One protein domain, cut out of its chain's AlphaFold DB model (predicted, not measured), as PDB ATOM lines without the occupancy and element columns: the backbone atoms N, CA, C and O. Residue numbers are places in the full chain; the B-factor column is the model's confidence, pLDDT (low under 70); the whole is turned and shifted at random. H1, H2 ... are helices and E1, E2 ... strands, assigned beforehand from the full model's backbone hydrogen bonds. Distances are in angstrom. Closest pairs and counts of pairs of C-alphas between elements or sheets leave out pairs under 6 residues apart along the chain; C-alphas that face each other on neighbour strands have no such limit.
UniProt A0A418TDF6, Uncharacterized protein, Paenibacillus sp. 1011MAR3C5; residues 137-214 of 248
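Overview. This is residues 137 to 214 of the 248 residues of an uncharacterized protein of Paenibacillus sp. 1011MAR3C5 (UniProt A0A418TDF6). Look first for H3 in the middle, with the longest helix, H4, packed across it on one side and the short H2 touching it near one end; a small two-stranded hairpin, E1 and E2, lies beyond H4, with E1 against that helix. H1 lies on the other side of H3 from H4, close to H3, H2 and the short last helix H5 without clear contact. The printed part has 78 residues, with five named helices and two named strands in the order H1 E1 E2 H2 H3 H4 H5; the sheet order is E1 - E2, antiparallel, and the class is mostly helix. The whole is compact, with a radius of gyration of the C-alphas of 11.9 A, and spans 33 by 28 by 21 A.

Along the chain. Start at C-alpha 137, at (24.777, -21.529, -15.558); from there H1 runs through residues 137 to 146, 14.4 A from first to last C-alpha. Next come E1, residues 152 to 155, 9.3 A long, and E2, residues 158 to 161, 9.7 A long. H2 takes residues 167 to 170. Find C-alpha 181 at (33.869, -25.651, -13.952), where H3 begins; it holds residues 181 to 189 and is 13.6 A long. H4, residues 196 to 207, is 16.4 A long. H5, residues 211 to 214, ends at C-alpha 214, at (29.992, -21.590, -3.509).

Arrangement. Begin at H3, which touches H4; their closest C-alphas, of Ala 186 and Val 203, are 5.2 A apart. These two helices stand at a steep tilt of 62 degrees and run opposite ways. H3 also touches H2, where the closest C-alphas, of Pro 167 and Leu 188, are 5.9 A apart. H1 and H3 are close but not clearly touching, with the closest C-alphas, of Val 141 and Phe 185, 7.7 A apart. H1 is likewise close to H5 but not clearly touching it, with the closest C-alphas, of Val 143 and Val 214, 7.0 A apart. E1 and H4 have 6 pairs of C-alphas within 8 A; the closest, those of Tyr 155 and Ala 201, are 6.1 A apart. E1 and E2 form a hairpin; look for N 153 and O 160, 2.8 A apart, and N 155 and O 158, 2.9 A apart, both within hydrogen-bond range. In H1 and H4 every O i to N i+4 pair is within hydrogen-bond range; in H3 2 of 5 are, beside 4 of 6 O i to N i+3 pairs, and H2 and H5 are too short for an O i to N i+4 pair. H2 and H4 are apart.

Size, cuts and confidence. The two C-alphas farthest apart are those of Lys 158 and Pro 177, at 34.3 A. The printed part has no cut and no long link. The mean pLDDT of the printed part is 89.2; look at residues 148 to 149 for the two that are under 70.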
ATOM      1  N   HIS A 137      23.641 -22.391 -15.254       88.69
ATOM      2  CA  HIS A 137      24.777 -21.529 -15.558       88.69
ATOM      3  C   HIS A 137      24.585 -20.102 -15.011       88.69
ATOM      4  O   HIS A 137      25.463 -19.589 -14.312       88.69
ATOM      5  N   ASP A 138      23.409 -19.506 -15.221       88.44
ATOM      6  CA  ASP A 138      23.085 -18.151 -14.752       88.44
ATOM      7  C   ASP A 138      23.213 -18.011 -13.228       88.44
ATOM      8  O   ASP A 138      23.689 -16.992 -12.720       88.44
ATOM      9  N   LEU A 139      22.850 -19.063 -12.489       90.62
ATOM     10  CA  LEU A 139      22.926 -19.087 -11.032       90.62
ATOM     11  C   LEU A 139      24.381 -19.084 -10.549       90.62
ATOM     12  O   LEU A 139      24.728 -18.368  -9.606       90.62
ATOM     13  N   MET A 140      25.249 -19.852 -11.213       90.50
ATOM     14  CA  MET A 140      26.684 -19.849 -10.917       90.50
ATOM     15  C   MET A 140      27.321 -18.502 -11.259       90.50
ATOM     16  O   MET A 140      28.072 -17.961 -10.444       90.50
ATOM     17  N   VAL A 141      26.990 -17.915 -12.414       91.06
ATOM     18  CA  VAL A 141      27.467 -16.575 -12.796       91.06
ATOM     19  C   VAL A 141      27.058 -15.539 -11.751       91.06
ATOM     20  O   VAL A 141      27.889 -14.728 -11.327       91.06
ATOM     21  N   GLU A 142      25.812 -15.581 -11.278       91.06
ATOM     22  CA  GLU A 142      25.315 -14.688 -10.233       91.06
ATOM     23  C   GLU A 142      26.134 -14.814  -8.938       91.06
ATOM     24  O   GLU A 142      26.570 -13.803  -8.375       91.06
ATOM     25  N   VAL A 143      26.402 -16.044  -8.491       91.06
ATOM     26  CA  VAL A 143      27.201 -16.333  -7.287       91.06
ATOM     27  C   VAL A 143      28.623 -15.798  -7.428       91.06
ATOM     28  O   VAL A 143      29.092 -15.062  -6.556       91.06
ATOM     29  N   PHE A 144      29.306 -16.099  -8.534       88.56
ATOM     30  CA  PHE A 144      30.678 -15.632  -8.761       88.56
ATOM     31  C   PHE A 144      30.769 -14.110  -8.873       88.56
ATOM     32  O   PHE A 144      31.746 -13.518  -8.407       88.56
ATOM     33  N   THR A 145      29.732 -13.473  -9.415       87.75
ATOM     34  CA  THR A 145      29.669 -12.015  -9.546       87.75
ATOM     35  C   THR A 145      29.422 -11.330  -8.202       87.75
ATOM     36  O   THR A 145      30.055 -10.319  -7.895       87.75
ATOM     37  N   LYS A 146      28.527 -11.875  -7.368       84.00
ATOM     38  CA  LYS A 146      28.135 -11.257  -6.089       84.00
ATOM     39  C   LYS A 146      29.124 -11.509  -4.956       84.00
ATOM     40  O   LYS A 146      29.322 -10.631  -4.119       84.00
ATOM     41  N   LEU A 147      29.734 -12.692  -4.891       72.44
ATOM     42  CA  LEU A 147      30.450 -13.124  -3.684       72.44
ATOM     43  C   LEU A 147      31.942 -12.825  -3.659       72.44
ATOM     44  O   LEU A 147      32.569 -13.186  -2.662       72.44
ATOM     45  N   ILE A 148      32.484 -12.174  -4.700       67.19
ATOM     46  CA  ILE A 148      33.924 -11.920  -4.917       67.19
ATOM     47  C   ILE A 148      34.748 -13.029  -4.260       67.19
ATOM     48  O   ILE A 148      35.346 -12.854  -3.192       67.19
ATOM     49  N   VAL A 149      34.693 -14.218  -4.860       68.19
ATOM     50  CA  VAL A 149      35.181 -15.447  -4.223       68.19
ATOM     51  C   VAL A 149      36.682 -15.346  -3.914       68.19
ATOM     52  O   VAL A 149      37.137 -15.860  -2.891       68.19
ATOM     53  N   ARG A 150      37.438 -14.591  -4.731       75.88
ATOM     54  CA  ARG A 150      38.829 -14.183  -4.484       75.88
ATOM     55  C   ARG A 150      39.124 -12.788  -5.038       75.88
ATOM     56  O   ARG A 150      38.657 -12.421  -6.106       75.88
ATOM     57  N   GLN A 151      39.948 -12.023  -4.318       81.12
ATOM     58  CA  GLN A 151      40.369 -10.670  -4.725       81.12
ATOM     59  C   GLN A 151      41.779 -10.617  -5.326       81.12
ATOM     60  O   GLN A 151      42.118  -9.657  -6.015       81.12
ATOM     61  N   TYR A 152      42.622 -11.608  -5.031       88.31
ATOM     62  CA  TYR A 152      44.024 -11.627  -5.434       88.31
ATOM     63  C   TYR A 152      44.459 -13.034  -5.830       88.31
ATOM     64  O   TYR A 152      44.024 -14.002  -5.209       88.31
ATOM     65  N   ILE A 153      45.376 -13.110  -6.790       90.44
ATOM     66  CA  ILE A 153      46.030 -14.338  -7.247       90.44
ATOM     67  C   ILE A 153      47.544 -14.220  -7.162       90.44
ATOM     68  O   ILE A 153      48.097 -13.119  -7.100       90.44
ATOM     69  N   ASN A 154      48.212 -15.370  -7.158       88.38
ATOM     70  CA  ASN A 154      49.646 -15.440  -7.384       88.38
ATOM     71  C   ASN A 154      49.902 -15.601  -8.885       88.38
ATOM     72  O   ASN A 154      49.502 -16.601  -9.480       88.38
ATOM     73  N   TYR A 155      50.572 -14.620  -9.476       91.12
ATOM     74  CA  TYR A 155      51.009 -14.636 -10.864       91.12
ATOM     75  C   TYR A 155      52.486 -14.242 -10.905       91.12
ATOM     76  O   TYR A 155      52.863 -13.200 -10.369       91.12
ATOM     77  N   GLU A 156      53.332 -15.112 -11.465       90.00
ATOM     78  CA  GLU A 156      54.793 -14.923 -11.531       90.00
ATOM     79  C   GLU A 156      55.444 -14.596 -10.168       90.00
ATOM     80  O   GLU A 156      56.347 -13.765 -10.056       90.00
ATOM     81  N   GLY A 157      54.953 -15.219  -9.091       88.31
ATOM     82  CA  GLY A 157      55.454 -14.992  -7.732       88.31
ATOM     83  C   GLY A 157      54.996 -13.674  -7.101       88.31
ATOM     84  O   GLY A 157      55.432 -13.339  -5.997       88.31
ATOM     85  N   LYS A 158      54.118 -12.918  -7.767       91.44
ATOM     86  CA  LYS A 158      53.568 -11.652  -7.276       91.44
ATOM     87  C   LYS A 158      52.094 -11.798  -6.941       91.44
ATOM     88  O   LYS A 158      51.337 -12.495  -7.610       91.44
ATOM     89  N   ARG A 159      51.671 -11.069  -5.910       93.19
ATOM     90  CA  ARG A 159      50.259 -10.923  -5.559       93.19
ATOM     91  C   ARG A 159      49.616  -9.897  -6.493       93.19
ATOM     92  O   ARG A 159      49.860  -8.701  -6.349       93.19
ATOM     93  N   VAL A 160      48.795 -10.364  -7.426       92.94
ATOM     94  CA  VAL A 160      48.087  -9.540  -8.417       92.94
ATOM     95  C   VAL A 160      46.608  -9.485  -8.055       92.94
ATOM     96  O   VAL A 160      46.040 -10.478  -7.611       92.94
ATOM     97  N   LYS A 161      45.985  -8.310  -8.180       91.00
ATOM     98  CA  LYS A 161      44.547  -8.151  -7.937       91.00
ATOM     99  C   LYS A 161      43.776  -8.722  -9.127       91.00
ATOM    100  O   LYS A 161      44.081  -8.351 -10.257       91.00
ATOM    101  N   LEU A 162      42.783  -9.571  -8.870       89.19
ATOM    102  CA  LEU A 162      41.871 -10.014  -9.924       89.19
ATOM    103  C   LEU A 162      41.013  -8.837 -10.404       89.19
ATOM    104  O   LEU A 162      40.632  -7.984  -9.589       89.19
ATOM    105  N   PRO A 163      40.687  -8.776 -11.704       89.06
ATOM    106  CA  PRO A 163      39.665  -7.860 -12.178       89.06
ATOM    107  C   PRO A 163      38.317  -8.208 -11.540       89.06
ATOM    108  O   PRO A 163      38.114  -9.301 -11.007       89.06
ATOM    109  N   ASN A 164      37.382  -7.264 -11.591       88.88
ATOM    110  CA  ASN A 164      36.007  -7.583 -11.233       88.88
ATOM    111  C   ASN A 164      35.459  -8.621 -12.231       88.88
ATOM    112  O   ASN A 164      35.781  -8.520 -13.421       88.88
ATOM    113  N   PRO A 165      34.647  -9.586 -11.761       90.75
ATOM    114  CA  PRO A 165      34.010 -10.554 -12.641       90.75
ATOM    115  C   PRO A 165      33.143  -9.823 -13.667       90.75
ATOM    116  O   PRO A 165      32.436  -8.871 -13.329       90.75
ATOM    117  N   ASP A 166      33.222 -10.264 -14.914       91.88
ATOM    118  CA  ASP A 166      32.496  -9.686 -16.038       91.88
ATOM    119  C   ASP A 166      31.638 -10.761 -16.702       91.88
ATOM    120  O   ASP A 166      32.147 -11.505 -17.535       91.88
ATOM    121  N   PRO A 167      30.348 -10.866 -16.340       91.12
ATOM    122  CA  PRO A 167      29.435 -11.833 -16.944       91.12
ATOM    123  C   PRO A 167      29.400 -11.776 -18.473       91.12
ATOM    124  O   PRO A 167      29.210 -12.803 -19.118       91.12
ATOM    125  N   ALA A 168      29.637 -10.598 -19.068       90.94
ATOM    126  CA  ALA A 168      29.583 -10.438 -20.513       90.94
ATOM    127  C   ALA A 168      30.669 -11.235 -21.250       90.94
ATOM    128  O   ALA A 168      30.494 -11.529 -22.430       90.94
ATOM    129  N   SER A 169      31.759 -11.627 -20.574       89.62
ATOM    130  CA  SER A 169      32.796 -12.479 -21.168       89.62
ATOM    131  C   SER A 169      32.326 -13.915 -21.438       89.62
ATOM    132  O   SER A 169      32.955 -14.621 -22.230       89.62
ATOM    133  N   LEU A 170      31.223 -14.340 -20.810       90.06
ATOM    134  CA  LEU A 170      30.635 -15.670 -20.963       90.06
ATOM    135  C   LEU A 170      29.357 -15.683 -21.813       90.06
ATOM    136  O   LEU A 170      28.865 -16.762 -22.111       90.06
ATOM    137  N   ASN A 171      28.826 -14.530 -22.236       85.19
ATOM    138  CA  ASN A 171      27.533 -14.454 -22.937       85.19
ATOM    139  C   ASN A 171      27.463 -15.292 -24.227       85.19
ATOM    140  O   ASN A 171      26.399 -15.798 -24.567       85.19
ATOM    141  N   ASP A 172      28.586 -15.428 -24.935       80.94
ATOM    142  CA  ASP A 172      28.682 -16.209 -26.176       80.94
ATOM    143  C   ASP A 172      29.163 -17.653 -25.932       80.94
ATOM    144  O   ASP A 172      29.464 -18.383 -26.878       80.94
ATOM    145  N   GLN A 173      29.278 -18.067 -24.667       84.00
ATOM    146  CA  GLN A 173      29.766 -19.379 -24.262       84.00
ATOM    147  C   GLN A 173      28.647 -20.176 -23.592       84.00
ATOM    148  O   GLN A 173      27.951 -19.692 -22.701       84.00
ATOM    149  N   THR A 174      28.505 -21.435 -23.991       83.12
ATOM    150  CA  THR A 174      27.613 -22.383 -23.320       83.12
ATOM    151  C   THR A 174      28.450 -23.250 -22.399       83.12
ATOM    152  O   THR A 174      29.419 -23.840 -22.866       83.12
ATOM    153  N   PHE A 175      28.069 -23.358 -21.125       85.62
ATOM    154  CA  PHE A 175      28.675 -24.326 -20.217       85.62
ATOM    155  C   PHE A 175      28.146 -25.722 -20.553       85.62
ATOM    156  O   PHE A 175      27.015 -26.074 -20.220       85.62
ATOM    157  N   GLY A 176      28.927 -26.481 -21.313       85.69
ATOM    158  CA  GLY A 176      28.576 -27.812 -21.781       85.69
ATOM    159  C   GLY A 176      28.873 -28.916 -20.759       85.69
ATOM    160  O   GLY A 176      29.616 -28.716 -19.799       85.69
ATOM    161  N   PRO A 177      28.363 -30.138 -20.996       87.19
ATOM    162  CA  PRO A 177      28.540 -31.272 -20.085       87.19
ATOM    163  C   PRO A 177      30.003 -31.678 -19.883       87.19
ATOM    164  O   PRO A 177      30.344 -32.197 -18.834       87.19
ATOM    165  N   ASN A 178      30.881 -31.452 -20.862       88.31
ATOM    166  CA  ASN A 178      32.296 -31.835 -20.774       88.31
ATOM    167  C   ASN A 178      33.210 -30.684 -20.335       88.31
ATOM    168  O   ASN A 178      34.431 -30.870 -20.262       88.31
ATOM    169  N   ASP A 179      32.643 -29.503 -20.087       89.69
ATOM    170  CA  ASP A 179      33.414 -28.336 -19.695       89.69
ATOM    171  C   ASP A 179      33.785 -28.429 -18.221       89.69
ATOM    172  O   ASP A 179      32.989 -28.830 -17.369       89.69
ATOM    173  N   SER A 180      35.024 -28.049 -17.920       90.94
ATOM    174  CA  SER A 180      35.481 -27.913 -16.544       90.94
ATOM    175  C   SER A 180      34.952 -26.619 -15.957       90.94
ATOM    176  O   SER A 180      35.164 -25.544 -16.518       90.94
ATOM    177  N   PHE A 181      34.338 -26.741 -14.786       91.00
ATOM    178  CA  PHE A 181      33.869 -25.651 -13.952       91.00
ATOM    179  C   PHE A 181      34.936 -24.561 -13.804       91.00
ATOM    180  O   PHE A 181      34.712 -23.407 -14.165       91.00
ATOM    181  N   ASP A 182      36.140 -24.928 -13.368       91.38
ATOM    182  CA  ASP A 182      37.191 -23.948 -13.100       91.38
ATOM    183  C   ASP A 182      37.671 -23.229 -14.361       91.38
ATOM    184  O   ASP A 182      37.930 -22.024 -14.339       91.38
ATOM    185  N   GLN A 183      37.785 -23.966 -15.470       91.56
ATOM    186  CA  GLN A 183      38.221 -23.409 -16.750       91.56
ATOM    187  C   GLN A 183      37.184 -22.447 -17.314       91.56
ATOM    188  O   GLN A 183      37.533 -21.357 -17.764       91.56
ATOM    189  N   PHE A 184      35.916 -22.840 -17.254       92.69
ATOM    190  CA  PHE A 184      34.817 -22.054 -17.777       92.69
ATOM    191  C   PHE A 184      34.612 -20.771 -16.951       92.69
ATOM    192  O   PHE A 184      34.662 -19.664 -17.490       92.69
ATOM    193  N   PHE A 185      34.500 -20.877 -15.621       91.94
ATOM    194  CA  PHE A 185      34.258 -19.712 -14.757       91.94
ATOM    195  C   PHE A 185      35.489 -18.818 -14.546       91.94
ATOM    196  O   PHE A 185      35.338 -17.655 -14.160       91.94
ATOM    197  N   ALA A 186      36.701 -19.283 -14.874       92.38
ATOM    198  CA  ALA A 186      37.861 -18.400 -15.023       92.38
ATOM    199  C   ALA A 186      37.645 -17.329 -16.102       92.38
ATOM    200  O   ALA A 186      38.177 -16.224 -15.967       92.38
ATOM    201  N   GLY A 187      36.806 -17.610 -17.106       92.62
ATOM    202  CA  GLY A 187      36.413 -16.665 -18.149       92.62
ATOM    203  C   GLY A 187      35.831 -15.354 -17.614       92.62
ATOM    204  O   GLY A 187      36.028 -14.305 -18.226       92.62
ATOM    205  N   LEU A 188      35.204 -15.352 -16.429       91.94
ATOM    206  CA  LEU A 188      34.705 -14.125 -15.783       91.94
ATOM    207  C   LEU A 188      35.824 -13.116 -15.478       91.94
ATOM    208  O   LEU A 188      35.583 -11.907 -15.420       91.94
ATOM    209  N   TYR A 189      37.048 -13.603 -15.275       91.75
ATOM    210  CA  TYR A 189      38.189 -12.819 -14.806       91.75
ATOM    211  C   TYR A 189      39.311 -12.688 -15.840       91.75
ATOM    212  O   TYR A 189      40.304 -12.014 -15.564       91.75
ATOM    213  N   THR A 190      39.180 -13.318 -17.006       92.81
ATOM    214  CA  THR A 190      40.152 -13.224 -18.099       92.81
ATOM    215  C   THR A 190      39.619 -12.363 -19.236       92.81
ATOM    216  O   THR A 190      38.422 -12.070 -19.344       92.81
ATOM    217  N   ARG A 191      40.534 -11.890 -20.074       91.25
ATOM    218  CA  ARG A 191      40.269 -11.125 -21.291       91.25
ATOM    219  C   ARG A 191      41.021 -11.756 -22.464       91.25
ATOM    220  O   ARG A 191      42.088 -12.325 -22.253       91.25
ATOM    221  N   PRO A 192      40.548 -11.591 -23.714       88.62
ATOM    222  CA  PRO A 192      41.237 -12.134 -24.892       88.62
ATOM    223  C   PRO A 192      42.676 -11.630 -25.087       88.62
ATOM    224  O   PRO A 192      43.449 -12.234 -25.822       88.62
ATOM    225  N   THR A 193      43.027 -10.499 -24.469       91.50
ATOM    226  CA  THR A 193      44.370  -9.904 -24.502       91.50
ATOM    227  C   THR A 193      45.314 -10.449 -23.433       91.50
ATOM    228  O   THR A 193      46.497 -10.111 -23.462       91.50
ATOM    229  N   ASP A 194      44.809 -11.219 -22.467       93.25
ATOM    230  CA  ASP A 194      45.627 -11.763 -21.388       93.25
ATOM    231  C   ASP A 194      46.549 -12.873 -21.902       93.25
ATOM    232  O   ASP A 194      46.254 -13.567 -22.877       93.25
ATOM    233  N   THR A 195      47.689 -13.051 -21.236       94.69
ATOM    234  CA  THR A 195      48.619 -14.137 -21.553       94.69
ATOM    235  C   THR A 195      48.047 -15.489 -21.124       94.69
ATOM    236  O   THR A 195      47.231 -15.574 -20.201       94.69
ATOM    237  N   ILE A 196      48.514 -16.566 -21.760       93.00
ATOM    238  CA  ILE A 196      48.125 -17.938 -21.396       93.00
ATOM    239  C   ILE A 196      48.513 -18.218 -19.940       93.00
ATOM    240  O   ILE A 196      47.726 -18.767 -19.175       93.00
ATOM    241  N   GLU A 197      49.690 -17.761 -19.514       94.56
ATOM    242  CA  GLU A 197      50.194 -17.946 -18.155       94.56
ATOM    243  C   GLU A 197      49.313 -17.251 -17.108       94.56
ATOM    244  O   GLU A 197      49.147 -17.762 -15.993       94.56
ATOM    245  N   TYR A 198      48.760 -16.080 -17.449       94.06
ATOM    246  CA  TYR A 198      47.831 -15.362 -16.582       94.06
ATOM    247  C   TYR A 198      46.490 -16.085 -16.516       94.06
ATOM    248  O   TYR A 198      45.995 -16.327 -15.415       94.06
ATOM    249  N   ALA A 199      45.942 -16.497 -17.662       93.56
ATOM    250  CA  ALA A 199      44.711 -17.280 -17.712       93.56
ATOM    251  C   ALA A 199      44.836 -18.567 -16.880       93.56
ATOM    252  O   ALA A 199      43.990 -18.833 -16.029       93.56
ATOM    253  N   ASP A 200      45.947 -19.293 -17.005       93.56
ATOM    254  CA  ASP A 200      46.233 -20.481 -16.197       93.56
ATOM    255  C   ASP A 200      46.322 -20.162 -14.693       93.56
ATOM    256  O   ASP A 200      45.926 -20.972 -13.850       93.56
ATOM    257  N   ALA A 201      46.846 -18.991 -14.317       93.38
ATOM    258  CA  ALA A 201      46.874 -18.548 -12.922       93.38
ATOM    259  C   ALA A 201      45.476 -18.228 -12.379       93.38
ATOM    260  O   ALA A 201      45.190 -18.538 -11.218       93.38
ATOM    261  N   VAL A 202      44.606 -17.650 -13.210       93.25
ATOM    262  CA  VAL A 202      43.195 -17.438 -12.878       93.25
ATOM    263  C   VAL A 202      42.484 -18.779 -12.713       93.25
ATOM    264  O   VAL A 202      41.844 -18.968 -11.682       93.25
ATOM    265  N   VAL A 203      42.650 -19.726 -13.645       93.25
ATOM    266  CA  VAL A 203      42.053 -21.073 -13.558       93.25
ATOM    267  C   VAL A 203      42.445 -21.753 -12.252       93.25
ATOM    268  O   VAL A 203      41.564 -22.132 -11.490       93.25
ATOM    269  N   ARG A 204      43.744 -21.805 -11.916       91.75
ATOM    270  CA  ARG A 204      44.205 -22.356 -10.624       91.75
ATOM    271  C   ARG A 204      43.538 -21.675  -9.431       91.75
ATOM    272  O   ARG A 204      43.189 -22.316  -8.448       91.75
ATOM    273  N   SER A 205      43.353 -20.361  -9.508       89.94
ATOM    274  CA  SER A 205      42.683 -19.629  -8.444       89.94
ATOM    275  C   SER A 205      41.193 -19.947  -8.334       89.94
ATOM    276  O   SER A 205      40.678 -19.908  -7.216       89.94
ATOM    277  N   VAL A 206      40.506 -20.192  -9.452       90.00
ATOM    278  CA  VAL A 206      39.107 -20.638  -9.459       90.00
ATOM    279  C   VAL A 206      39.015 -22.063  -8.912       90.00
ATOM    280  O   VAL A 206      38.181 -22.293  -8.047       90.00
ATOM    281  N   SER A 207      39.936 -22.959  -9.272       89.06
ATOM    282  CA  SER A 207      40.019 -24.312  -8.696       89.06
ATOM    283  C   SER A 207      40.160 -24.325  -7.179       89.06
ATOM    284  O   SER A 207      39.556 -25.145  -6.492       89.06
ATOM    285  N   ASP A 208      40.930 -23.388  -6.632       88.06
ATOM    286  CA  ASP A 208      41.157 -23.296  -5.192       88.06
ATOM    287  C   ASP A 208      40.059 -22.501  -4.444       88.06
ATOM    288  O   ASP A 208      40.264 -22.069  -3.295       88.06
ATOM    289  N   VAL A 209      38.925 -22.186  -5.080       88.75
ATOM    290  CA  VAL A 209      37.813 -21.541  -4.372       88.75
ATOM    291  C   VAL A 209      37.243 -22.468  -3.308       88.75
ATOM    292  O   VAL A 209      37.285 -23.691  -3.407       88.75
ATOM    293  N   ASP A 210      36.654 -21.872  -2.275       90.25
ATOM    294  CA  ASP A 210      35.883 -22.634  -1.302       90.25
ATOM    295  C   ASP A 210      34.588 -23.138  -1.967       90.25
ATOM    296  O   ASP A 210      33.550 -22.468  -1.931       90.25
ATOM    297  N   LYS A 211      34.658 -24.323  -2.591       90.19
ATOM    298  CA  LYS A 211      33.523 -24.981  -3.257       90.19
ATOM    299  C   LYS A 211      32.332 -25.181  -2.310       90.19
ATOM    300  O   LYS A 211      31.186 -25.134  -2.743       90.19
ATOM    301  N   VAL A 212      32.569 -25.335  -1.002       92.94
ATOM    302  CA  VAL A 212      31.503 -25.450   0.009       92.94
ATOM    303  C   VAL A 212      30.771 -24.124   0.170       92.94
ATOM    304  O   VAL A 212      29.539 -24.104   0.245       92.94
ATOM    305  N   LYS A 213      31.506 -23.008   0.218       92.56
ATOM    306  CA  LYS A 213      30.909 -21.668   0.234       92.56
ATOM    307  C   LYS A 213      30.116 -21.412  -1.047       92.56
ATOM    308  O   LYS A 213      28.972 -20.985  -0.945       92.56
ATOM    309  N   VAL A 214      30.685 -21.721  -2.215       92.81
ATOM    310  CA  VAL A 214      29.992 -21.590  -3.509       92.81
ATOM    311  C   VAL A 214      28.685 -22.388  -3.495       92.81
ATOM    312  O   VAL A 214      27.622 -21.808  -3.695       92.81
TER     313      VAL A 214